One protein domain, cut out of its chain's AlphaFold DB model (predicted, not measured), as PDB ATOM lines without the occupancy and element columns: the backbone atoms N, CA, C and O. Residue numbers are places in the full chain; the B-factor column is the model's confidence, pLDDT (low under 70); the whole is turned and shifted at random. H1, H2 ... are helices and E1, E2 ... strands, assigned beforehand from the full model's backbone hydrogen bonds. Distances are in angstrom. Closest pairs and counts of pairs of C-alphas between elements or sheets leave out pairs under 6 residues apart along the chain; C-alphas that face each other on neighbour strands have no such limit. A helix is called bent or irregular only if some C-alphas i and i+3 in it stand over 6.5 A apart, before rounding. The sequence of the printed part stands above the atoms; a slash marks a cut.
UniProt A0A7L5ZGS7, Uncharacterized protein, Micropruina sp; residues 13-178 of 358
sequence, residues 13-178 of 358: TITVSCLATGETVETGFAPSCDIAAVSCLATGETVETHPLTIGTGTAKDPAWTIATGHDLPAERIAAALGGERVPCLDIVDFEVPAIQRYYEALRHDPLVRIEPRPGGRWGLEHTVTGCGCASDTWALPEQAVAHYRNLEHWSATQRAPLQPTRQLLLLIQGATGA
ATOM      1  N   THR A  13     562.815 532.096 384.914       63.44
ATOM      2  CA  THR A  13     561.447 532.169 384.394       63.44
ATOM      3  C   THR A  13     560.790 530.804 384.540       63.44
ATOM      4  O   THR A  13     561.185 529.845 383.881       63.44
ATOM      5  N   ILE A  14     559.787 530.720 385.405       64.06
ATOM      6  CA  ILE A  14     558.914 529.559 385.580       64.06
ATOM      7  C   ILE A  14     557.615 529.885 384.848       64.06
ATOM      8  O   ILE A  14     557.029 530.936 385.086       64.06
ATOM      9  N   THR A  15     557.150 529.030 383.939       55.09
ATOM     10  CA  THR A  15     555.838 529.266 383.311       55.09
ATOM     11  C   THR A  15     554.754 528.673 384.194       55.09
ATOM     12  O   THR A  15     554.769 527.484 384.498       55.09
ATOM     13  N   VAL A  16     553.826 529.520 384.614       51.16
ATOM     14  CA  VAL A  16     552.725 529.197 385.513       51.16
ATOM     15  C   VAL A  16     551.464 529.099 384.643       51.16
ATOM     16  O   VAL A  16     551.149 530.016 383.886       51.16
ATOM     17  N   SER A  17     550.779 527.954 384.664       39.31
ATOM     18  CA  SER A  17     549.603 527.701 383.821       39.31
ATOM     19  C   SER A  17     548.309 527.999 384.560       39.31
ATOM     20  O   SER A  17     547.765 527.097 385.193       39.31
ATOM     21  N   CYS A  18     547.795 529.222 384.457       44.75
ATOM     22  CA  CYS A  18     546.553 529.667 385.087       44.75
ATOM     23  C   CYS A  18     545.326 529.490 384.166       44.75
ATOM     24  O   CYS A  18     545.418 529.012 383.048       44.75
ATOM     25  N   LEU A  19     544.140 529.766 384.678       35.38
ATOM     26  CA  LEU A  19     542.811 529.690 384.085       35.38
ATOM     27  C   LEU A  19     542.275 531.129 383.924       35.38
ATOM     28  O   LEU A  19     542.282 531.870 384.898       35.38
ATOM     29  N   ALA A  20     541.794 531.426 382.707       35.56
ATOM     30  CA  ALA A  20     541.134 532.590 382.063       35.56
ATOM     31  C   ALA A  20     542.064 533.593 381.353       35.56
ATOM     32  O   ALA A  20     543.157 533.797 381.854       35.56
ATOM     33  N   THR A  21     541.729 534.296 380.249       37.28
ATOM     34  CA  THR A  21     540.706 534.190 379.167       37.28
ATOM     35  C   THR A  21     541.202 535.012 377.962       37.28
ATOM     36  O   THR A  21     541.231 536.236 378.043       37.28
ATOM     37  N   GLY A  22     541.435 534.331 376.837       39.69
ATOM     38  CA  GLY A  22     541.430 534.821 375.455       39.69
ATOM     39  C   GLY A  22     542.166 536.121 375.100       39.69
ATOM     40  O   GLY A  22     541.515 537.146 374.950       39.69
ATOM     41  N   GLU A  23     543.432 536.012 374.686       33.19
ATOM     42  CA  GLU A  23     543.875 536.433 373.339       33.19
ATOM     43  C   GLU A  23     545.226 535.796 372.955       33.19
ATOM     44  O   GLU A  23     546.200 535.797 373.703       33.19
ATOM     45  N   THR A  24     545.286 535.214 371.757       33.84
ATOM     46  CA  THR A  24     546.444 534.478 371.233       33.84
ATOM     47  C   THR A  24     547.639 535.390 370.960       33.84
ATOM     48  O   THR A  24     547.563 536.244 370.075       33.84
ATOM     49  N   VAL A  25     548.774 535.135 371.619       31.95
ATOM     50  CA  VAL A  25     550.083 535.677 371.222       31.95
ATOM     51  C   VAL A  25     551.010 534.529 370.826       31.95
ATOM     52  O   VAL A  25     551.330 533.653 371.628       31.95
ATOM     53  N   GLU A  26     551.441 534.531 369.565       34.44
ATOM     54  CA  GLU A  26     552.495 533.652 369.060       34.44
ATOM     55  C   GLU A  26     553.853 534.073 369.639       34.44
ATOM     56  O   GLU A  26     554.332 535.176 369.373       34.44
ATOM     57  N   THR A  27     554.533 533.177 370.353       32.47
ATOM     58  CA  THR A  27     555.980 533.300 370.575       32.47
ATOM     59  C   THR A  27     556.669 531.966 370.340       32.47
ATOM     60  O   THR A  27     556.438 530.995 371.057       32.47
ATOM     61  N   GLY A  28     557.544 531.928 369.337       34.25
ATOM     62  CA  GLY A  28     558.543 530.879 369.196       34.25
ATOM     63  C   GLY A  28     559.750 531.162 370.087       34.25
ATOM     64  O   GLY A  28     560.238 532.283 370.082       34.25
ATOM     65  N   PHE A  29     560.212 530.153 370.828       28.23
ATOM     66  CA  PHE A  29     561.622 529.797 371.067       28.23
ATOM     67  C   PHE A  29     561.691 528.547 371.972       28.23
ATOM     68  O   PHE A  29     560.910 528.403 372.907       28.23
ATOM     69  N   ALA A  30     562.645 527.656 371.691       29.02
ATOM     70  CA  ALA A  30     563.109 526.560 372.557       29.02
ATOM     71  C   ALA A  30     564.606 526.823 372.874       29.02
ATOM     72  O   ALA A  30     565.254 527.491 372.059       29.02
ATOM     73  N   PRO A  31     565.180 526.368 374.010       35.06
ATOM     74  CA  PRO A  31     565.223 524.959 374.400       35.06
ATOM     75  C   PRO A  31     564.704 524.666 375.816       35.06
ATOM     76  O   PRO A  31     564.661 525.519 376.696       35.06
ATOM     77  N   SER A  32     564.317 523.407 375.992       36.09
ATOM     78  CA  SER A  32     563.716 522.785 377.170       36.09
ATOM     79  C   SER A  32     564.470 523.039 378.482       36.09
ATOM     80  O   SER A  32     565.552 522.492 378.699       36.09
ATOM     81  N   CYS A  33     563.847 523.790 379.386       27.45
ATOM     82  CA  CYS A  33     563.909 523.528 380.821       27.45
ATOM     83  C   CYS A  33     562.541 522.966 381.200       27.45
ATOM     84  O   CYS A  33     561.537 523.491 380.722       27.45
ATOM     85  N   ASP A  34     562.491 521.895 381.986       30.58
ATOM     86  CA  ASP A  34     561.227 521.321 382.443       30.58
ATOM     87  C   ASP A  34     560.424 522.390 383.193       30.58
ATOM     88  O   ASP A  34     560.787 522.856 384.273       30.58
ATOM     89  N   ILE A  35     559.344 522.826 382.553       38.88
ATOM     90  CA  ILE A  35     558.404 523.807 383.067       38.88
ATOM     91  C   ILE A  35     557.440 523.041 383.969       38.88
ATOM     92  O   ILE A  35     556.648 522.245 383.464       38.88
ATOM     93  N   ALA A  36     557.454 523.279 385.281       40.06
ATOM     94  CA  ALA A  36     556.278 522.938 386.072       40.06
ATOM     95  C   ALA A  36     555.324 524.122 386.133       40.06
ATOM     96  O   ALA A  36     555.722 525.278 386.262       40.06
ATOM     97  N   ALA A  37     554.053 523.767 386.026       41.78
ATOM     98  CA  ALA A  37     552.923 524.660 385.952       41.78
ATOM     99  C   ALA A  37     552.257 524.783 387.326       41.78
ATOM    100  O   ALA A  37     551.953 523.773 387.958       41.78
ATOM    101  N   VAL A  38     551.978 526.012 387.761       44.00
ATOM    102  CA  VAL A  38     551.048 526.299 388.869       44.00
ATOM    103  C   VAL A  38     549.793 526.959 388.286       44.00
ATOM    104  O   VAL A  38     549.909 527.687 387.308       44.00
ATOM    105  N   SER A  39     548.597 526.679 388.817       43.81
ATOM    106  CA  SER A  39     547.331 527.075 388.179       43.81
ATOM    107  C   SER A  39     546.488 528.043 388.976       43.81
ATOM    108  O   SER A  39     545.966 527.661 390.013       43.81
ATOM    109  N   CYS A  40     546.284 529.257 388.456       46.06
ATOM    110  CA  CYS A  40     545.381 530.269 389.005       46.06
ATOM    111  C   CYS A  40     543.998 530.194 388.428       46.06
ATOM    112  O   CYS A  40     543.882 530.221 387.226       46.06
ATOM    113  N   LEU A  41     542.950 530.161 389.243       44.78
ATOM    114  CA  LEU A  41     541.611 530.384 388.718       44.78
ATOM    115  C   LEU A  41     541.353 531.882 388.583       44.78
ATOM    116  O   LEU A  41     541.334 532.604 389.576       44.78
ATOM    117  N   ALA A  42     541.083 532.326 387.366       42.72
ATOM    118  CA  ALA A  42     540.092 533.351 387.128       42.72
ATOM    119  C   ALA A  42     538.837 532.667 386.567       42.72
ATOM    120  O   ALA A  42     538.879 531.704 385.803       42.72
ATOM    121  N   THR A  43     537.697 533.120 387.059       43.19
ATOM    122  CA  THR A  43     536.360 532.597 386.787       43.19
ATOM    123  C   THR A  43     536.095 532.446 385.278       43.19
ATOM    124  O   THR A  43     535.888 533.449 384.600       43.19
ATOM    125  N   GLY A  44     536.073 531.212 384.749       48.38
ATOM    126  CA  GLY A  44     535.720 530.914 383.346       48.38
ATOM    127  C   GLY A  44     536.537 529.779 382.697       48.38
ATOM    128  O   GLY A  44     537.703 529.582 383.002       48.38
ATOM    129  N   GLU A  45     535.913 529.018 381.792       43.28
ATOM    130  CA  GLU A  45     536.286 527.676 381.280       43.28
ATOM    131  C   GLU A  45     537.602 527.505 380.456       43.28
ATOM    132  O   GLU A  45     537.770 526.467 379.814       43.28
ATOM    133  N   THR A  46     538.572 528.430 380.441       47.53
ATOM    134  CA  THR A  46     539.789 528.318 379.579       47.53
ATOM    135  C   THR A  46     541.098 528.534 380.332       47.53
ATOM    136  O   THR A  46     541.123 529.387 381.195       47.53
ATOM    137  N   VAL A  47     542.187 527.816 380.007       51.47
ATOM    138  CA  VAL A  47     543.523 527.886 380.660       51.47
ATOM    139  C   VAL A  47     544.445 528.881 379.924       51.47
ATOM    140  O   VAL A  47     544.757 528.623 378.765       51.47
ATOM    141  N   GLU A  48     544.901 529.972 380.559       53.75
ATOM    142  CA  GLU A  48     545.979 530.855 380.060       53.75
ATOM    143  C   GLU A  48     547.261 530.744 380.897       53.75
ATOM    144  O   GLU A  48     547.274 530.873 382.122       53.75
ATOM    145  N   THR A  49     548.379 530.514 380.213       58.53
ATOM    146  CA  THR A  49     549.696 530.410 380.837       58.53
ATOM    147  C   THR A  49     550.415 531.753 380.790       58.53
ATOM    148  O   THR A  49     550.422 532.427 379.761       58.53
ATOM    149  N   HIS A  50     551.058 532.140 381.890       63.75
ATOM    150  CA  HIS A  50     551.902 533.330 381.917       63.75
ATOM    151  C   HIS A  50     553.236 533.045 382.620       63.75
ATOM    152  O   HIS A  50     553.331 532.173 383.492       63.75
ATOM    153  N   PRO A  51     554.316 533.731 382.217       71.50
ATOM    154  CA  PRO A  51     555.603 533.581 382.867       71.50
ATOM    155  C   PRO A  51     555.598 534.267 384.237       71.50
ATOM    156  O   PRO A  51     555.194 535.421 384.377       71.50
ATOM    157  N   LEU A  52     556.127 533.564 385.230       76.25
ATOM    158  CA  LEU A  52     556.497 534.088 386.532       76.25
ATOM    159  C   LEU A  52     558.023 534.100 386.624       76.25
ATOM    160  O   LEU A  52     558.682 533.073 386.462       76.25
ATOM    161  N   THR A  53     558.604 535.266 386.880       80.38
ATOM    162  CA  THR A  53     560.051 535.410 387.029       80.38
ATOM    163  C   THR A  53     560.416 535.544 388.500       80.38
ATOM    164  O   THR A  53     559.977 536.486 389.158       80.38
ATOM    165  N   ILE A  54     561.244 534.628 389.004       80.94
ATOM    166  CA  ILE A  54     561.839 534.695 390.344       80.94
ATOM    167  C   ILE A  54     563.320 535.026 390.187       80.94
ATOM    168  O   ILE A  54     564.109 534.226 389.681       80.94
ATOM    169  N   GLY A  55     563.715 536.209 390.644       75.56
ATOM    170  CA  GLY A  55     565.113 536.519 390.904       75.56
ATOM    171  C   GLY A  55     565.473 536.031 392.299       75.56
ATOM    172  O   GLY A  55     565.030 536.614 393.286       75.56
ATOM    173  N   THR A  56     566.270 534.968 392.400       66.75
ATOM    174  CA  THR A  56     566.864 534.556 393.675       66.75
ATOM    175  C   THR A  56     567.986 535.539 394.006       66.75
ATOM    176  O   THR A  56     568.862 535.793 393.178       66.75
ATOM    177  N   GLY A  57     567.918 536.176 395.177       59.75
ATOM    178  CA  GLY A  57     568.831 537.263 395.531       59.75
ATOM    179  C   GLY A  57     570.307 536.899 395.307       59.75
ATOM    180  O   GLY A  57     570.774 535.831 395.707       59.75
ATOM    181  N   THR A  58     571.058 537.795 394.668       55.03
ATOM    182  CA  THR A  58     572.516 537.668 394.528       55.03
ATOM    183  C   THR A  58     573.208 538.194 395.786       55.03
ATOM    184  O   THR A  58     572.612 538.893 396.600       55.03
ATOM    185  N   ALA A  59     574.511 537.957 395.948       50.88
ATOM    186  CA  ALA A  59     575.261 538.612 397.028       50.88
ATOM    187  C   ALA A  59     575.300 540.144 396.940       50.88
ATOM    188  O   ALA A  59     575.659 540.799 397.914       50.88
ATOM    189  N   LYS A  60     574.952 540.711 395.779       37.72
ATOM    190  CA  LYS A  60     574.905 542.157 395.553       37.72
ATOM    191  C   LYS A  60     573.498 542.736 395.735       37.72
ATOM    192  O   LYS A  60     573.382 543.916 396.042       37.72
ATOM    193  N   ASP A  61     572.470 541.908 395.571       48.38
ATOM    194  CA  ASP A  61     571.068 542.244 395.808       48.38
ATOM    195  C   ASP A  61     570.368 541.028 396.436       48.38
ATOM    196  O   ASP A  61     569.941 540.127 395.713       48.38
ATOM    197  N   PRO A  62     570.346 540.925 397.777       56.75
ATOM    198  CA  PRO A  62     569.885 539.731 398.479       56.75
ATOM    199  C   PRO A  62     568.362 539.579 398.463       56.75
ATOM    200  O   PRO A  62     567.855 538.556 398.925       56.75
ATOM    201  N   ALA A  63     567.631 540.585 397.976       69.44
ATOM    202  CA  ALA A  63     566.185 540.541 397.925       69.44
ATOM    203  C   ALA A  63     565.736 539.576 396.825       69.44
ATOM    204  O   ALA A  63     566.142 539.676 395.667       69.44
ATOM    205  N   TRP A  64     564.875 538.634 397.200       78.94
ATOM    206  CA  TRP A  64     564.147 537.851 396.219       78.94
ATOM    207  C   TRP A  64     563.199 538.792 395.479       78.94
ATOM    208  O   TRP A  64     562.442 539.535 396.102       78.94
ATOM    209  N   THR A  65     563.260 538.787 394.152       82.12
ATOM    210  CA  THR A  65     562.338 539.554 393.311       82.12
ATOM    211  C   THR A  65     561.375 538.593 392.642       82.12
ATOM    212  O   THR A  65     561.774 537.513 392.211       82.12
ATOM    213  N   ILE A  66     560.099 538.964 392.581       84.44
ATOM    214  CA  ILE A  66     559.065 538.157 391.936       84.44
ATOM    215  C   ILE A  66     558.291 539.071 390.996       84.44
ATOM    216  O   ILE A  66     557.736 540.081 391.427       84.44
ATOM    217  N   ALA A  67     558.266 538.724 389.716       84.50
ATOM    218  CA  ALA A  67     557.447 539.381 388.712       84.50
ATOM    219  C   ALA A  67     556.441 538.366 388.171       84.50
ATOM    220  O   ALA A  67     556.826 537.371 387.565       84.50
ATOM    221  N   THR A  68     555.155 538.612 388.412       81.38
ATOM    222  CA  THR A  68     554.063 537.730 387.969       81.38
ATOM    223  C   THR A  68     553.416 538.203 386.669       81.38
ATOM    224  O   THR A  68     552.695 537.445 386.038       81.38
ATOM    225  N   GLY A  69     553.640 539.460 386.270       80.88
ATOM    226  CA  GLY A  69     552.891 540.101 385.184       80.88
ATOM    227  C   GLY A  69     551.473 540.540 385.577       80.88
ATOM    228  O   GLY A  69     550.790 541.136 384.753       80.88
ATOM    229  N   HIS A  70     551.044 540.292 386.821       81.50
ATOM    230  CA  HIS A  70     549.724 540.663 387.340       81.50
ATOM    231  C   HIS A  70     549.779 541.888 388.268       81.50
ATOM    232  O   HIS A  70     550.811 542.191 388.875       81.50
ATOM    233  N   ASP A  71     548.636 542.562 388.435       86.69
ATOM    234  CA  ASP A  71     548.436 543.612 389.441       86.69
ATOM    235  C   ASP A  71     548.145 542.977 390.814       86.69
ATOM    236  O   ASP A  71     546.996 542.837 391.236       86.69
ATOM    237  N   LEU A  72     549.207 542.559 391.516       87.38
ATOM    238  CA  LEU A  72     549.098 541.928 392.839       87.38
ATOM    239  C   LEU A  72     548.298 542.777 393.853       87.38
ATOM    240  O   LEU A  72     547.524 542.200 394.618       87.38
ATOM    241  N   PRO A  73     548.437 544.123 393.923       89.88
ATOM    242  CA  PRO A  73     547.534 544.952 394.724       89.88
ATOM    243  C   PRO A  73     546.046 544.744 394.411       89.88
ATOM    244  O   PRO A  73     545.261 544.568 395.346       89.88
ATOM    245  N   ALA A  74     545.658 544.734 393.134       86.25
ATOM    246  CA  ALA A  74     544.269 544.502 392.735       86.25
ATOM    247  C   ALA A  74     543.796 543.084 393.096       86.25
ATOM    248  O   ALA A  74     542.703 542.926 393.644       86.25
ATOM    249  N   GLU A  75     544.629 542.063 392.877       85.06
ATOM    250  CA  GLU A  75     544.323 540.677 393.254       85.06
ATOM    251  C   GLU A  75     544.123 540.527 394.769       85.06
ATOM    252  O   GLU A  75     543.172 539.875 395.205       85.06
ATOM    253  N   ARG A  76     544.959 541.175 395.596       90.00
ATOM    254  CA  ARG A  76     544.788 541.169 397.062       90.00
ATOM    255  C   ARG A  76     543.475 541.822 397.486       90.00
ATOM    256  O   ARG A  76     542.818 541.315 398.394       90.00
ATOM    257  N   ILE A  77     543.077 542.923 396.839       87.88
ATOM    258  CA  ILE A  77     541.779 543.571 397.089       87.88
ATOM    259  C   ILE A  77     540.637 542.624 396.706       87.88
ATOM    260  O   ILE A  77     539.707 542.450 397.492       87.88
ATOM    261  N   ALA A  78     540.711 541.981 395.539       82.94
ATOM    262  CA  ALA A  78     539.700 541.029 395.091       82.94
ATOM    263  C   ALA A  78     539.561 539.840 396.060       82.94
ATOM    264  O   ALA A  78     538.446 539.517 396.473       82.94
ATOM    265  N   ALA A  79     540.677 539.253 396.500       84.69
ATOM    266  CA  ALA A  79     540.688 538.183 397.498       84.69
ATOM    267  C   ALA A  79     540.088 538.641 398.841       84.69
ATOM    268  O   ALA A  79     539.284 537.929 399.442       84.69
ATOM    269  N   ALA A  80     540.407 539.860 399.295       86.69
ATOM    270  CA  ALA A  80     539.841 540.432 400.519       86.69
ATOM    271  C   ALA A  80     538.322 540.671 400.433       86.69
ATOM    272  O   ALA A  80     537.632 540.616 401.451       86.69
ATOM    273  N   LEU A  81     537.791 540.906 399.230       88.44
ATOM    274  CA  LEU A  81     536.356 541.041 398.961       88.44
ATOM    275  C   LEU A  81     535.637 539.690 398.779       88.44
ATOM    276  O   LEU A  81     534.453 539.673 398.442       88.44
ATOM    277  N   GLY A  82     536.315 538.564 399.029       85.44
ATOM    278  CA  GLY A  82     535.745 537.219 398.915       85.44
ATOM    279  C   GLY A  82     535.826 536.619 397.511       85.44
ATOM    280  O   GLY A  82     535.112 535.658 397.229       85.44
ATOM    281  N   GLY A  83     536.668 537.179 396.637       80.62
ATOM    282  CA  GLY A  83     537.026 536.551 395.369       80.62
ATOM    283  C   GLY A  83     537.688 535.185 395.570       80.62
ATOM    284  O   GLY A  83     538.183 534.863 396.652       80.62
ATOM    285  N   GLU A  84     537.683 534.367 394.518       76.00
ATOM    286  CA  GLU A  84     538.348 533.065 394.536       76.00
ATOM    287  C   GLU A  84     539.857 533.203 394.787       76.00
ATOM    288  O   GLU A  84     540.472 534.248 394.567       76.00
ATOM    289  N   ARG A  85     540.462 532.126 395.296       70.38
ATOM    290  CA  ARG A  85     541.882 532.091 395.645       70.38
ATOM    291  C   ARG A  85     542.747 532.272 394.393       70.38
ATOM    292  O   ARG A  85     542.619 531.501 393.445       70.38
ATOM    293  N   VAL A  86     543.671 533.234 394.435       80.94
ATOM    294  CA  VAL A  86     544.605 533.537 393.341       80.94
ATOM    295  C   VAL A  86     545.997 532.978 393.668       80.94
ATOM    296  O   VAL A  86     546.691 533.547 394.506       80.94
ATOM    297  N   PRO A  87     546.463 531.888 393.042       80.56
ATOM    298  CA  PRO A  87     547.748 531.292 393.405       80.56
ATOM    299  C   PRO A  87     548.989 532.098 393.034       80.56
ATOM    300  O   PRO A  87     550.034 531.843 393.621       80.56
ATOM    301  N   CYS A  88     548.907 533.120 392.173       83.19
ATOM    302  CA  CYS A  88     549.986 534.112 392.105       83.19
ATOM    303  C   CYS A  88     550.193 534.811 393.455       83.19
ATOM    304  O   CYS A  88     551.339 535.014 393.855       83.19
ATOM    305  N   LEU A  89     549.112 535.113 394.185       88.19
ATOM    306  CA  LEU A  89     549.210 535.615 395.554       88.19
ATOM    307  C   LEU A  89     549.774 534.551 396.491       88.19
ATOM    308  O   LEU A  89     550.621 534.887 397.304       88.19
ATOM    309  N   ASP A  90     549.369 533.282 396.375       89.50
ATOM    310  CA  ASP A  90     549.911 532.232 397.249       89.50
ATOM    311  C   ASP A  90     551.427 532.054 397.078       89.50
ATOM    312  O   ASP A  90     552.163 531.969 398.066       89.50
ATOM    313  N   ILE A  91     551.900 532.054 395.828       89.62
ATOM    314  CA  ILE A  91     553.324 531.972 395.499       89.62
ATOM    315  C   ILE A  91     554.072 533.168 396.095       89.62
ATOM    316  O   ILE A  91     555.095 532.986 396.757       89.62
ATOM    317  N   VAL A  92     553.577 534.388 395.862       90.62
ATOM    318  CA  VAL A  92     554.259 535.627 396.268       90.62
ATOM    319  C   VAL A  92     554.205 535.847 397.780       90.62
ATOM    320  O   VAL A  92     555.215 536.225 398.374       90.62
ATOM    321  N   ASP A  93     553.051 535.619 398.399       92.19
ATOM    322  CA  ASP A  93     552.794 535.987 399.791       92.19
ATOM    323  C   ASP A  93     553.150 534.860 400.776       92.19
ATOM    324  O   ASP A  93     553.411 535.153 401.944       92.19
ATOM    325  N   PHE A  94     553.218 533.593 400.332       94.19
ATOM    326  CA  PHE A  94     553.473 532.449 401.221       94.19
ATOM    327  C   PHE A  94     554.621 531.539 400.761       94.19
ATOM    328  O   PHE A  94     555.565 531.320 401.524       94.19
ATOM    329  N   GLU A  95     554.576 530.997 399.540       94.19
ATOM    330  CA  GLU A  95     555.496 529.922 399.121       94.19
ATOM    331  C   GLU A  95     556.930 530.421 398.905       94.19
ATOM    332  O   GLU A  95     557.871 529.850 399.461       94.19
ATOM    333  N   VAL A  96     557.125 531.513 398.154       92.12
ATOM    334  CA  VAL A  96     558.457 532.103 397.956       92.12
ATOM    335  C   VAL A  96     559.047 532.600 399.277       92.12
ATOM    336  O   VAL A  96     560.197 532.254 399.553       92.12
ATOM    337  N   PRO A  97     558.307 533.312 400.151       93.19
ATOM    338  CA  PRO A  97     558.785 533.616 401.496       93.19
ATOM    339  C   PRO A  97     559.193 532.370 402.296       93.19
ATOM    340  O   PRO A  97     560.225 532.395 402.966       93.19
ATOM    341  N   ALA A  98     558.445 531.263 402.218       94.44
ATOM    342  CA  ALA A  98     558.801 530.019 402.907       94.44
ATOM    343  C   ALA A  98     560.126 529.443 402.389       94.44
ATOM    344  O   ALA A  98     560.990 529.069 403.183       94.44
ATOM    345  N   ILE A  99     560.312 529.419 401.068       92.19
ATOM    346  CA  ILE A  99     561.545 528.946 400.428       92.19
ATOM    347  C   ILE A  99     562.717 529.874 400.752       92.19
ATOM    348  O   ILE A  99     563.800 529.393 401.079       92.19
ATOM    349  N   GLN A 100     562.505 531.190 400.720       89.25
ATOM    350  CA  GLN A 100     563.511 532.173 401.104       89.25
ATOM    351  C   GLN A 100     563.976 531.923 402.540       89.25
ATOM    352  O   GLN A 100     565.179 531.830 402.781       89.25
ATOM    353  N   ARG A 101     563.045 531.760 403.488       89.81
ATOM    354  CA  ARG A 101     563.383 531.466 404.887       89.81
ATOM    355  C   ARG A 101     564.066 530.118 405.055       89.81
ATOM    356  O   ARG A 101     565.011 530.025 405.825       89.81
ATOM    357  N   TYR A 102     563.643 529.100 404.314       90.31
ATOM    358  CA  TYR A 102     564.329 527.812 404.272       90.31
ATOM    359  C   TYR A 102     565.778 527.965 403.782       90.31
ATOM    360  O   TYR A 102     566.699 527.452 404.408       90.31
ATOM    361  N   TYR A 103     566.015 528.741 402.723       86.94
ATOM    362  CA  TYR A 103     567.360 529.018 402.213       86.94
ATOM    363  C   TYR A 103     568.204 529.819 403.208       86.94
ATOM    364  O   TYR A 103     569.366 529.485 403.429       86.94
ATOM    365  N   GLU A 104     567.623 530.837 403.844       84.19
ATOM    366  CA  GLU A 104     568.249 531.575 404.945       84.19
ATOM    367  C   GLU A 104     568.595 530.650 406.112       84.19
ATOM    368  O   GLU A 104     569.702 530.713 406.623       84.19
ATOM    369  N   ALA A 105     567.695 529.748 406.498       85.75
ATOM    370  CA  ALA A 105     567.925 528.815 407.589       85.75
ATOM    371  C   ALA A 105     569.006 527.793 407.268       85.75
ATOM    372  O   ALA A 105     569.647 527.312 408.194       85.75
ATOM    373  N   LEU A 106     569.199 527.448 405.992       83.75
ATOM    374  CA  LEU A 106     570.289 526.588 405.548       83.75
ATOM    375  C   LEU A 106     571.636 527.322 405.500       83.75
ATOM    376  O   LEU A 106     572.670 526.675 405.690       83.75
ATOM    377  N   ARG A 107     571.647 528.650 405.304       77.81
ATOM    378  CA  ARG A 107     572.849 529.454 405.557       77.81
ATOM    379  C   ARG A 107     573.217 529.251 407.025       77.81
ATOM    380  O   ARG A 107     572.364 529.276 407.902       77.81
ATOM    381  N   HIS A 108     574.485 528.971 407.296       72.75
ATOM    382  CA  HIS A 108     575.007 528.615 408.623       72.75
ATOM    383  C   HIS A 108     575.013 529.811 409.621       72.75
ATOM    384  O   HIS A 108     575.902 529.919 410.460       72.75
ATOM    385  N   ASP A 109     574.054 530.738 409.480       67.44
ATOM    386  CA  ASP A 109     573.824 531.969 410.243       67.44
ATOM    387  C   ASP A 109     572.362 532.435 409.994       67.44
ATOM    388  O   ASP A 109     572.030 532.692 408.833       67.44
ATOM    389  N   PRO A 110     571.460 532.550 410.998       63.31
ATOM    390  CA  PRO A 110     571.676 532.509 412.444       63.31
ATOM    391  C   PRO A 110     571.461 531.134 413.089       63.31
ATOM    392  O   PRO A 110     570.626 530.331 412.676       63.31
ATOM    393  N   LEU A 111     572.175 530.910 414.192       74.75
ATOM    394  CA  LEU A 111     572.022 529.728 415.037       74.75
ATOM    395  C   LEU A 111     570.635 529.690 415.680       74.75
ATOM    396  O   LEU A 111     570.211 530.651 416.332       74.75
ATOM    397  N   VAL A 112     569.946 528.564 415.510       85.88
ATOM    398  CA  VAL A 112     568.656 528.311 416.149       85.88
ATOM    399  C   VAL A 112     568.824 528.187 417.657       85.88
ATOM    400  O   VAL A 112     569.807 527.638 418.159       85.88
ATOM    401  N   ARG A 113     567.834 528.685 418.393       89.50
ATOM    402  CA  ARG A 113     567.767 528.508 419.836       89.50
ATOM    403  C   ARG A 113     566.995 527.243 420.183       89.50
ATOM    404  O   ARG A 113     565.796 527.135 419.914       89.50
ATOM    405  N   ILE A 114     567.716 526.293 420.764       91.31
ATOM    406  CA  ILE A 114     567.186 525.046 421.304       91.31
ATOM    407  C   ILE A 114     567.282 525.061 422.824       91.31
ATOM    408  O   ILE A 114     568.174 525.680 423.409       91.31
ATOM    409  N   GLU A 115     566.348 524.372 423.464       89.44
ATOM    410  CA  GLU A 115     566.257 524.304 424.915       89.44
ATOM    411  C   GLU A 115     566.042 522.863 425.382       89.44
ATOM    412  O   GLU A 115     565.291 522.107 424.746       89.44
ATOM    413  N   PRO A 116     566.657 522.475 426.512       88.44
ATOM    414  CA  PRO A 116     566.319 521.226 427.167       88.44
ATOM    415  C   PRO A 116     564.882 521.283 427.711       88.44
ATOM    416  O   PRO A 116     564.390 522.309 428.182       88.44
ATOM    417  N   ARG A 117     564.201 520.143 427.665       88.62
ATOM    418  CA  ARG A 117     562.844 519.896 428.162       88.62
ATOM    419  C   ARG A 117     562.879 518.765 429.202       88.62
ATOM    420  O   ARG A 117     563.834 517.979 429.223       88.62
ATOM    421  N   PRO A 118     561.850 518.645 430.064       84.50
ATOM    422  CA  PRO A 118     561.763 517.549 431.026       84.50
ATOM    423  C   PRO A 118     561.951 516.172 430.374       84.50
ATOM    424  O   PRO A 118     561.533 515.948 429.238       84.50
ATOM    425  N   GLY A 119     562.586 515.248 431.098       84.94
ATOM    426  CA  GLY A 119     562.862 513.895 430.601       84.94
ATOM    427  C   GLY A 119     564.046 513.792 429.634       84.94
ATOM    428  O   GLY A 119     564.125 512.822 428.888       84.94
ATOM    429  N   GLY A 120     564.951 514.780 429.620       85.56
ATOM    430  CA  GLY A 120     566.142 514.764 428.758       85.56
ATOM    431  C   GLY A 120     565.818 514.981 427.280       85.56
ATOM    432  O   GLY A 120     566.542 514.514 426.406       85.56
ATOM    433  N   ARG A 121     564.695 515.646 427.006       92.75
ATOM    434  CA  ARG A 121     564.215 515.929 425.657       92.75
ATOM    435  C   ARG A 121     564.656 517.323 425.225       92.75
ATOM    436  O   ARG A 121     565.048 518.137 426.051       92.75
ATOM    437  N   TRP A 122     564.550 517.614 423.939       93.06
ATOM    438  CA  TRP A 122     564.951 518.882 423.337       93.06
ATOM    439  C   TRP A 122     563.780 519.519 422.609       93.06
ATOM    440  O   TRP A 122     562.915 518.812 422.096       93.06
ATOM    441  N   GLY A 123     563.732 520.845 422.573       93.50
ATOM    442  CA  GLY A 123     562.721 521.596 421.838       93.50
ATOM    443  C   GLY A 123     563.284 522.890 421.263       93.50
ATOM    444  O   GLY A 123     564.356 523.337 421.663       93.50
ATOM    445  N   LEU A 124     562.539 523.504 420.347       92.94
ATOM    446  CA  LEU A 124     562.804 524.878 419.917       92.94
ATOM    447  C   LEU A 124     562.322 525.857 421.001       92.94
ATOM    448  O   LEU A 124     561.311 525.592 421.660       92.94
ATOM    449  N   GLU A 125     563.018 526.987 421.173       90.31
ATOM    450  CA  GLU A 125     562.545 528.087 422.038       90.31
ATOM    451  C   GLU A 125     561.236 528.678 421.485       90.31
ATOM    452  O   GLU A 125     560.291 528.947 422.227       90.31
ATOM    453  N   HIS A 126     561.154 528.827 420.160       89.69
ATOM    454  CA  HIS A 126     559.983 529.351 419.466       89.69
ATOM    455  C   HIS A 126     559.359 528.282 418.571       89.69
ATOM    456  O   HIS A 126     559.966 527.816 417.609       89.69
ATOM    457  N   THR A 127     558.125 527.903 418.896       92.81
ATOM    458  CA  THR A 127     557.346 526.905 418.158       92.81
ATOM    459  C   THR A 127     556.348 527.563 417.213       92.81
ATOM    460  O   THR A 127     555.846 528.654 417.482       92.81
ATOM    461  N   VAL A 128     555.988 526.861 416.142       93.12
ATOM    462  CA  VAL A 128     555.100 527.360 415.088       93.12
ATOM    463  C   VAL A 128     553.799 526.561 415.089       93.12
ATOM    464  O   VAL A 128     553.814 525.335 415.019       93.12
ATOM    465  N   THR A 129     552.654 527.246 415.152       91.69
ATOM    466  CA  THR A 129     551.339 526.582 415.083       91.69
ATOM    467  C   THR A 129     551.161 525.886 413.734       91.69
ATOM    468  O   THR A 129     551.415 526.488 412.695       91.69
ATOM    469  N   GLY A 130     550.706 524.630 413.747       88.31
ATOM    470  CA  GLY A 130     550.567 523.815 412.533       88.31
ATOM    471  C   GLY A 130     551.867 523.144 412.071       88.31
ATOM    472  O   GLY A 130     551.869 522.487 411.038       88.31
ATOM    473  N   CYS A 131     552.952 523.283 412.836       94.38
ATOM    474  CA  CYS A 131     554.214 522.581 412.633       94.38
ATOM    475  C   CYS A 131     554.426 521.520 413.726       94.38
ATOM    476  O   CYS A 131     554.013 521.735 414.868       94.38
ATOM    477  N   GLY A 132     555.134 520.426 413.417       89.75
ATOM    478  CA  GLY A 132     555.486 519.385 414.397       89.75
ATOM    479  C   GLY A 132     556.178 519.934 415.650       89.75
ATOM    480  O   GLY A 132     555.878 519.500 416.758       89.75
ATOM    481  N   CYS A 133     556.989 520.995 415.527       92.62
ATOM    482  CA  CYS A 133     557.639 521.628 416.684       92.62
ATOM    483  C   CYS A 133     556.694 522.154 417.777       92.62
ATOM    484  O   CYS A 133     557.169 522.420 418.876       92.62
ATOM    485  N   ALA A 134     555.396 522.335 417.511       90.38
ATOM    486  CA  ALA A 134     554.437 522.774 418.527       90.38
ATOM    487  C   ALA A 134     554.101 521.686 419.560       90.38
ATOM    488  O   ALA A 134     553.794 522.010 420.706       90.38
ATOM    489  N   SER A 135     554.136 520.415 419.161       86.00
ATOM    490  CA  SER A 135     553.842 519.266 420.028       86.00
ATOM    491  C   SER A 135     555.064 518.405 420.304       86.00
ATOM    492  O   SER A 135     555.109 517.692 421.309       86.00
ATOM    493  N   ASP A 136     556.042 518.450 419.406       87.69
ATOM    494  CA  ASP A 136     557.157 517.531 419.429       87.69
ATOM    495  C   ASP A 136     558.272 518.020 420.338       87.69
ATOM    496  O   ASP A 136     558.572 519.203 420.499       87.69
ATOM    497  N   THR A 137     558.926 517.027 420.914       93.19
ATOM    498  CA  THR A 137     560.242 517.171 421.505       93.19
ATOM    499  C   THR A 137     561.143 516.123 420.869       93.19
ATOM    500  O   THR A 137     560.666 515.164 420.257       93.19
ATOM    501  N   TRP A 138     562.450 516.273 421.008       94.88
ATOM    502  CA  TRP A 138     563.424 515.382 420.388       94.88
ATOM    503  C   TRP A 138     564.318 514.728 421.426       94.88
ATOM    504  O   TRP A 138     564.458 515.231 422.537       94.88
ATOM    505  N   ALA A 139     564.867 513.559 421.107       93.88
ATOM    506  CA  ALA A 139     565.773 512.869 422.025       93.88
ATOM    507  C   ALA A 139     567.158 513.522 422.010       93.88
ATOM    508  O   ALA A 139     567.846 513.527 423.025       93.88
ATOM    509  N   LEU A 140     567.530 514.097 420.865       92.56
ATOM    510  CA  LEU A 140     568.837 514.689 420.625       92.56
ATOM    511  C   LEU A 140     568.689 516.145 420.150       92.56
ATOM    512  O   LEU A 140     567.720 516.454 419.446       92.56
ATOM    513  N   PRO A 141     569.615 517.047 420.514       92.75
ATOM    514  CA  PRO A 141     569.550 518.455 420.126       92.75
ATOM    515  C   PRO A 141     569.635 518.653 418.605       92.75
ATOM    516  O   PRO A 141     568.880 519.452 418.053       92.75
ATOM    517  N   GLU A 142     570.472 517.888 417.904       92.81
ATOM    518  CA  GLU A 142     570.628 517.940 416.445       92.81
ATOM    519  C   GLU A 142     569.321 517.646 415.698       92.81
ATOM    520  O   GLU A 142     569.065 518.233 414.652       92.81
ATOM    521  N   GLN A 143     568.430 516.822 416.260       93.12
ATOM    522  CA  GLN A 143     567.116 516.549 415.665       93.12
ATOM    523  C   GLN A 143     566.203 517.785 415.716       93.12
ATOM    524  O   GLN A 143     565.488 518.067 414.753       93.12
ATOM    525  N   ALA A 144     566.246 518.543 416.817       93.50
ATOM    526  CA  ALA A 144     565.497 519.792 416.950       93.50
ATOM    527  C   ALA A 144     566.005 520.842 415.952       93.50
ATOM    528  O   ALA A 144     565.222 521.519 415.282       93.50
ATOM    529  N   VAL A 145     567.328 520.937 415.809       92.56
ATOM    530  CA  VAL A 145     567.969 521.860 414.870       92.56
ATOM    531  C   VAL A 145     567.692 521.475 413.416       92.56
ATOM    532  O   VAL A 145     567.330 522.336 412.611       92.56
ATOM    533  N   ALA A 146     567.781 520.186 413.081       90.25
ATOM    534  CA  ALA A 146     567.434 519.669 411.761       90.25
ATOM    535  C   ALA A 146     565.973 519.975 411.402       90.25
ATOM    536  O   ALA A 146     565.683 520.376 410.274       90.25
ATOM    537  N   HIS A 147     565.051 519.867 412.366       92.62
ATOM    538  CA  HIS A 147     563.655 520.245 412.152       92.62
ATOM    539  C   HIS A 147     563.495 521.736 411.819       92.62
ATOM    540  O   HIS A 147     562.802 522.064 410.859       92.62
ATOM    541  N   TYR A 148     564.160 522.639 412.550       92.50
ATOM    542  CA  TYR A 148     564.142 524.080 412.243       92.50
ATOM    543  C   TYR A 148     564.650 524.389 410.826       92.50
ATOM    544  O   TYR A 148     564.182 525.317 410.168       92.50
ATOM    545  N   ARG A 149     565.592 523.587 410.326       90.56
ATOM    546  CA  ARG A 149     566.168 523.727 408.984       90.56
ATOM    547  C   ARG A 149     565.342 523.037 407.894       90.56
ATOM    548  O   ARG A 149     565.708 523.129 406.730       90.56
ATOM    549  N   ASN A 150     564.229 522.381 408.224       91.44
ATOM    550  CA  ASN A 150     563.372 521.691 407.260       91.44
ATOM    551  C   ASN A 150     562.371 522.657 406.591       91.44
ATOM    552  O   ASN A 150     561.796 523.534 407.238       91.44
ATOM    553  N   LEU A 151     562.093 522.451 405.300       93.75
ATOM    554  CA  LEU A 151     561.094 523.208 404.538       93.75
ATOM    555  C   LEU A 151     559.702 523.165 405.185       93.75
ATOM    556  O   LEU A 151     558.953 524.136 405.102       93.75
ATOM    557  N   GLU A 152     559.348 522.056 405.836       95.38
ATOM    558  CA  GLU A 152     558.075 521.917 406.550       95.38
ATOM    559  C   GLU A 152     557.896 522.976 407.644       95.38
ATOM    560  O   GLU A 152     556.825 523.575 407.749       95.38
ATOM    561  N   HIS A 153     558.956 523.270 408.403       95.19
ATOM    562  CA  HIS A 153     558.931 524.292 409.445       95.19
ATOM    563  C   HIS A 153     558.635 525.677 408.862       95.19
ATOM    564  O   HIS A 153     557.757 526.404 409.338       95.19
ATOM    565  N   TRP A 154     559.318 526.024 407.772       95.00
ATOM    566  CA  TRP A 154     559.171 527.327 407.127       95.00
ATOM    567  C   TRP A 154     557.869 527.472 406.350       95.00
ATOM    568  O   TRP A 154     557.273 528.549 406.372       95.00
ATOM    569  N   SER A 155     557.370 526.385 405.762       96.50
ATOM    570  CA  SER A 155     556.043 526.347 405.139       96.50
ATOM    571  C   SER A 155     554.963 526.631 406.182       96.50
ATOM    572  O   SER A 155     554.157 527.535 405.996       96.50
ATOM    573  N   ALA A 156     555.003 525.955 407.337       96.12
ATOM    574  CA  ALA A 156     554.071 526.220 408.432       96.12
ATOM    575  C   ALA A 156     554.187 527.662 408.962       96.12
ATOM    576  O   ALA A 156     553.174 528.320 409.196       96.12
ATOM    577  N   THR A 157     555.414 528.184 409.084       95.12
ATOM    578  CA  THR A 157     555.673 529.553 409.569       95.12
ATOM    579  C   THR A 157     555.035 530.605 408.669       95.12
ATOM    580  O   THR A 157     554.421 531.549 409.161       95.12
ATOM    581  N   GLN A 158     555.152 530.423 407.354       96.06
ATOM    582  CA  GLN A 158     554.580 531.326 406.355       96.06
ATOM    583  C   GLN A 158     553.153 530.941 405.948       96.06
ATOM    584  O   GLN A 158     552.588 531.572 405.064       96.06
ATOM    585  N   ARG A 159     552.552 529.921 406.581       95.56
ATOM    586  CA  ARG A 159     551.230 529.373 406.220       95.56
ATOM    587  C   ARG A 159     551.144 528.899 404.762       95.56
ATOM    588  O   ARG A 159     550.058 528.840 404.191       95.56
ATOM    589  N   ALA A 160     552.279 528.539 404.174       95.00
ATOM    590  CA  ALA A 160     552.365 528.010 402.827       95.00
ATOM    591  C   ALA A 160     551.996 526.514 402.812       95.00
ATOM    592  O   ALA A 160     552.420 525.757 403.695       95.00
ATOM    593  N   PRO A 161     551.231 526.040 401.815       93.19
ATOM    594  CA  PRO A 161     550.958 524.618 401.665       93.19
ATOM    595  C   PRO A 161     552.251 523.874 401.286       93.19
ATOM    596  O   PRO A 161     552.911 524.199 400.299       93.19
ATOM    597  N   LEU A 162     552.612 522.845 402.062       94.00
ATOM    598  CA  LEU A 162     553.911 522.166 401.940       94.00
ATOM    599  C   LEU A 162     554.156 521.547 400.555       94.00
ATOM    600  O   LEU A 162     555.262 521.642 400.033       94.00
ATOM    601  N   GLN A 163     553.153 520.888 399.965       94.06
ATOM    602  CA  GLN A 163     553.339 520.187 398.687       94.06
ATOM    603  C   GLN A 163     553.598 521.155 397.515       94.06
ATOM    604  O   GLN A 163     554.623 520.977 396.857       94.06
ATOM    605  N   PRO A 164     552.781 522.207 397.289       91.38
ATOM    606  CA  PRO A 164     553.098 523.251 396.309       91.38
ATOM    607  C   PRO A 164     554.452 523.922 396.565       91.38
ATOM    608  O   PRO A 164     555.281 523.997 395.662       91.38
ATOM    609  N   THR A 165     554.745 524.280 397.821       93.62
ATOM    610  CA  THR A 165     556.031 524.897 398.194       93.62
ATOM    611  C   THR A 165     557.218 523.995 397.837       93.62
ATOM    612  O   THR A 165     558.232 524.456 397.315       93.62
ATOM    613  N   ARG A 166     557.105 522.680 398.073       93.44
ATOM    614  CA  ARG A 166     558.139 521.700 397.709       93.44
ATOM    615  C   ARG A 166     558.316 521.590 396.196       93.44
ATOM    616  O   ARG A 166     559.448 521.482 395.738       93.44
ATOM    617  N   GLN A 167     557.230 521.615 395.427       90.06
ATOM    618  CA  GLN A 167     557.304 521.598 393.964       90.06
ATOM    619  C   GLN A 167     557.994 522.857 393.433       90.06
ATOM    620  O   GLN A 167     558.916 522.746 392.628       90.06
ATOM    621  N   LEU A 168     557.621 524.035 393.943       89.62
ATOM    622  CA  LEU A 168     558.261 525.298 393.582       89.62
ATOM    623  C   LEU A 168     559.756 525.303 393.932       89.62
ATOM    624  O   LEU A 168     560.579 525.721 393.120       89.62
ATOM    625  N   LEU A 169     560.127 524.776 395.103       90.00
ATOM    626  CA  LEU A 169     561.528 524.609 395.490       90.00
ATOM    627  C   LEU A 169     562.301 523.753 394.477       90.00
ATOM    628  O   LEU A 169     563.392 524.144 394.068       90.00
ATOM    629  N   LEU A 170     561.749 522.609 394.066       88.81
ATOM    630  CA  LEU A 170     562.400 521.723 393.096       88.81
ATOM    631  C   LEU A 170     562.614 522.412 391.742       88.81
ATOM    632  O   LEU A 170     563.643 522.188 391.113       88.81
ATOM    633  N   LEU A 171     561.695 523.283 391.314       86.31
ATOM    634  CA  LEU A 171     561.861 524.069 390.086       86.31
ATOM    635  C   LEU A 171     562.982 525.085 390.197       86.31
ATOM    636  O   LEU A 171     563.814 525.195 389.299       86.31
ATOM    637  N   ILE A 172     563.010 525.812 391.314       84.81
ATOM    638  CA  ILE A 172     564.072 526.772 391.592       84.81
ATOM    639  C   ILE A 172     565.414 526.037 391.575       84.81
ATOM    640  O   ILE A 172     566.319 526.455 390.863       84.81
ATOM    641  N   GLN A 173     565.519 524.900 392.270       84.69
ATOM    642  CA  GLN A 173     566.733 524.083 392.301       84.69
ATOM    643  C   GLN A 173     567.106 523.499 390.935       84.69
ATOM    644  O   GLN A 173     568.285 523.452 390.597       84.69
ATOM    645  N   GLY A 174     566.130 523.092 390.123       83.31
ATOM    646  CA  GLY A 174     566.372 522.641 388.752       83.31
ATOM    647  C   GLY A 174     566.972 523.740 387.871       83.31
ATOM    648  O   GLY A 174     567.840 523.460 387.048       83.31
ATOM    649  N   ALA A 175     566.561 524.995 388.078       78.50
ATOM    650  CA  ALA A 175     567.040 526.138 387.306       78.50
ATOM    651  C   ALA A 175     568.349 526.750 387.838       78.50
ATOM    652  O   ALA A 175     569.169 527.224 387.052       78.50
ATOM    653  N   THR A 176     568.561 526.766 389.159       75.50
ATOM    654  CA  THR A 176     569.739 527.406 389.782       75.50
ATOM    655  C   THR A 176     570.822 526.437 390.224       75.50
ATOM    656  O   THR A 176     571.902 526.886 390.606       75.50
ATOM    657  N   GLY A 177     570.545 525.134 390.201       76.62
ATOM    658  CA  GLY A 177     571.286 524.144 390.975       76.62
ATOM    659  C   GLY A 177     570.809 524.090 392.428       76.62
ATOM    660  O   GLY A 177     569.981 524.902 392.867       76.62
ATOM    661  N   ALA A 178     571.338 523.127 393.189       73.06
ATOM    662  CA  ALA A 178     571.095 523.086 394.622       73.06
ATOM    663  C   ALA A 178     571.669 524.344 395.289       73.06
ATOM    664  O   ALA A 178     572.489 525.075 394.726       73.06
TER     665      ALA A 178
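This is residues 13 to 178 of the 358 residues of an uncharacterized protein of Micropruina sp (UniProt A0A7L5ZGS7). A long, loose body has a small three-stranded sheet, E1 E2 E3, at one end and the hairpin E4 E5 with H3 packed on it at the other; crossed helices H2, H4 and H5 join the two ends. H1 lies off the sheet's end of H2, and residues 25 to 32, in the wide loop between E1 and E2, stick out free. The printed part has 166 residues with five named helices and five named strands, in the order E1 E2 E3 H1 H2 E4 E5 H3 H4 H5, of mixed class. Both sheets are antiparallel, the larger in the order E1, E2, E3. The whole is loose, with a radius of gyration of the C-alphas of 19.0 A and spans of 64 by 38 by 25 A.

E1, residues 13 to 19, E2, 47 to 55, and E3, 65 to 67, form a meander, each strand the antiparallel neighbour of the one before. The hairpin E1 and E2 has N 14 and O 52 within hydrogen-bond range at 2.8 A; the hairpin E2 and E3 has N 53 and O 67 at 2.8 A. H1, residues 72 to 80, is not on this sheet. H2, residues 87 to 106, is the hub and only grazes the sheet with residues 87 to 96. With residues 88 to 89 alone it touches H1, closest C-alphas Leu 72 and Leu 89 at 6.9 A, about perpendicular at 71 degrees, only just. E4, residues 114 to 117, and E5, 121 to 124, form a hairpin with N 117 and O 121 at 2.7 A. The closest C-alphas of E5 and H3, residues 141 to 148, are those of Trp 122 and Pro 141, 5.6 A apart. H4, residues 151 to 157, touches H2 at Ala 98 and Trp 154, closest C-alphas 5.0 A apart, at a steep tilt of 62 degrees, opposite ways. H5, residues 162 to 176, touches H2 at Glu 95 and Thr 165, closest C-alphas 5.1 A apart. Every O i to N i+4 pair is within hydrogen-bond range in H1, H3, H4 and H5, and 14 of 16 are in H2.

E1 begins at C-alpha 13 (561.447, 532.169, 384.394). E2 is 25.4 A long, H2 26.0 A and H5 20.6 A. H2 is irregular, C-alphas 93 and 96 being 7.1 A apart, with a kink of 25 degrees near residue 94. H5 ends at C-alpha 176 (569.739, 527.406, 389.782).

The C-alphas farthest apart, Glu 26 and Gly 119, are 65.5 A apart. The printed part has no cut. The links E1 to E2 and E5 to H3 are long. Mean pLDDT of the printed part is 75.6, with residues 13 to 50, 56 to 63 and 109 to 110 under 70.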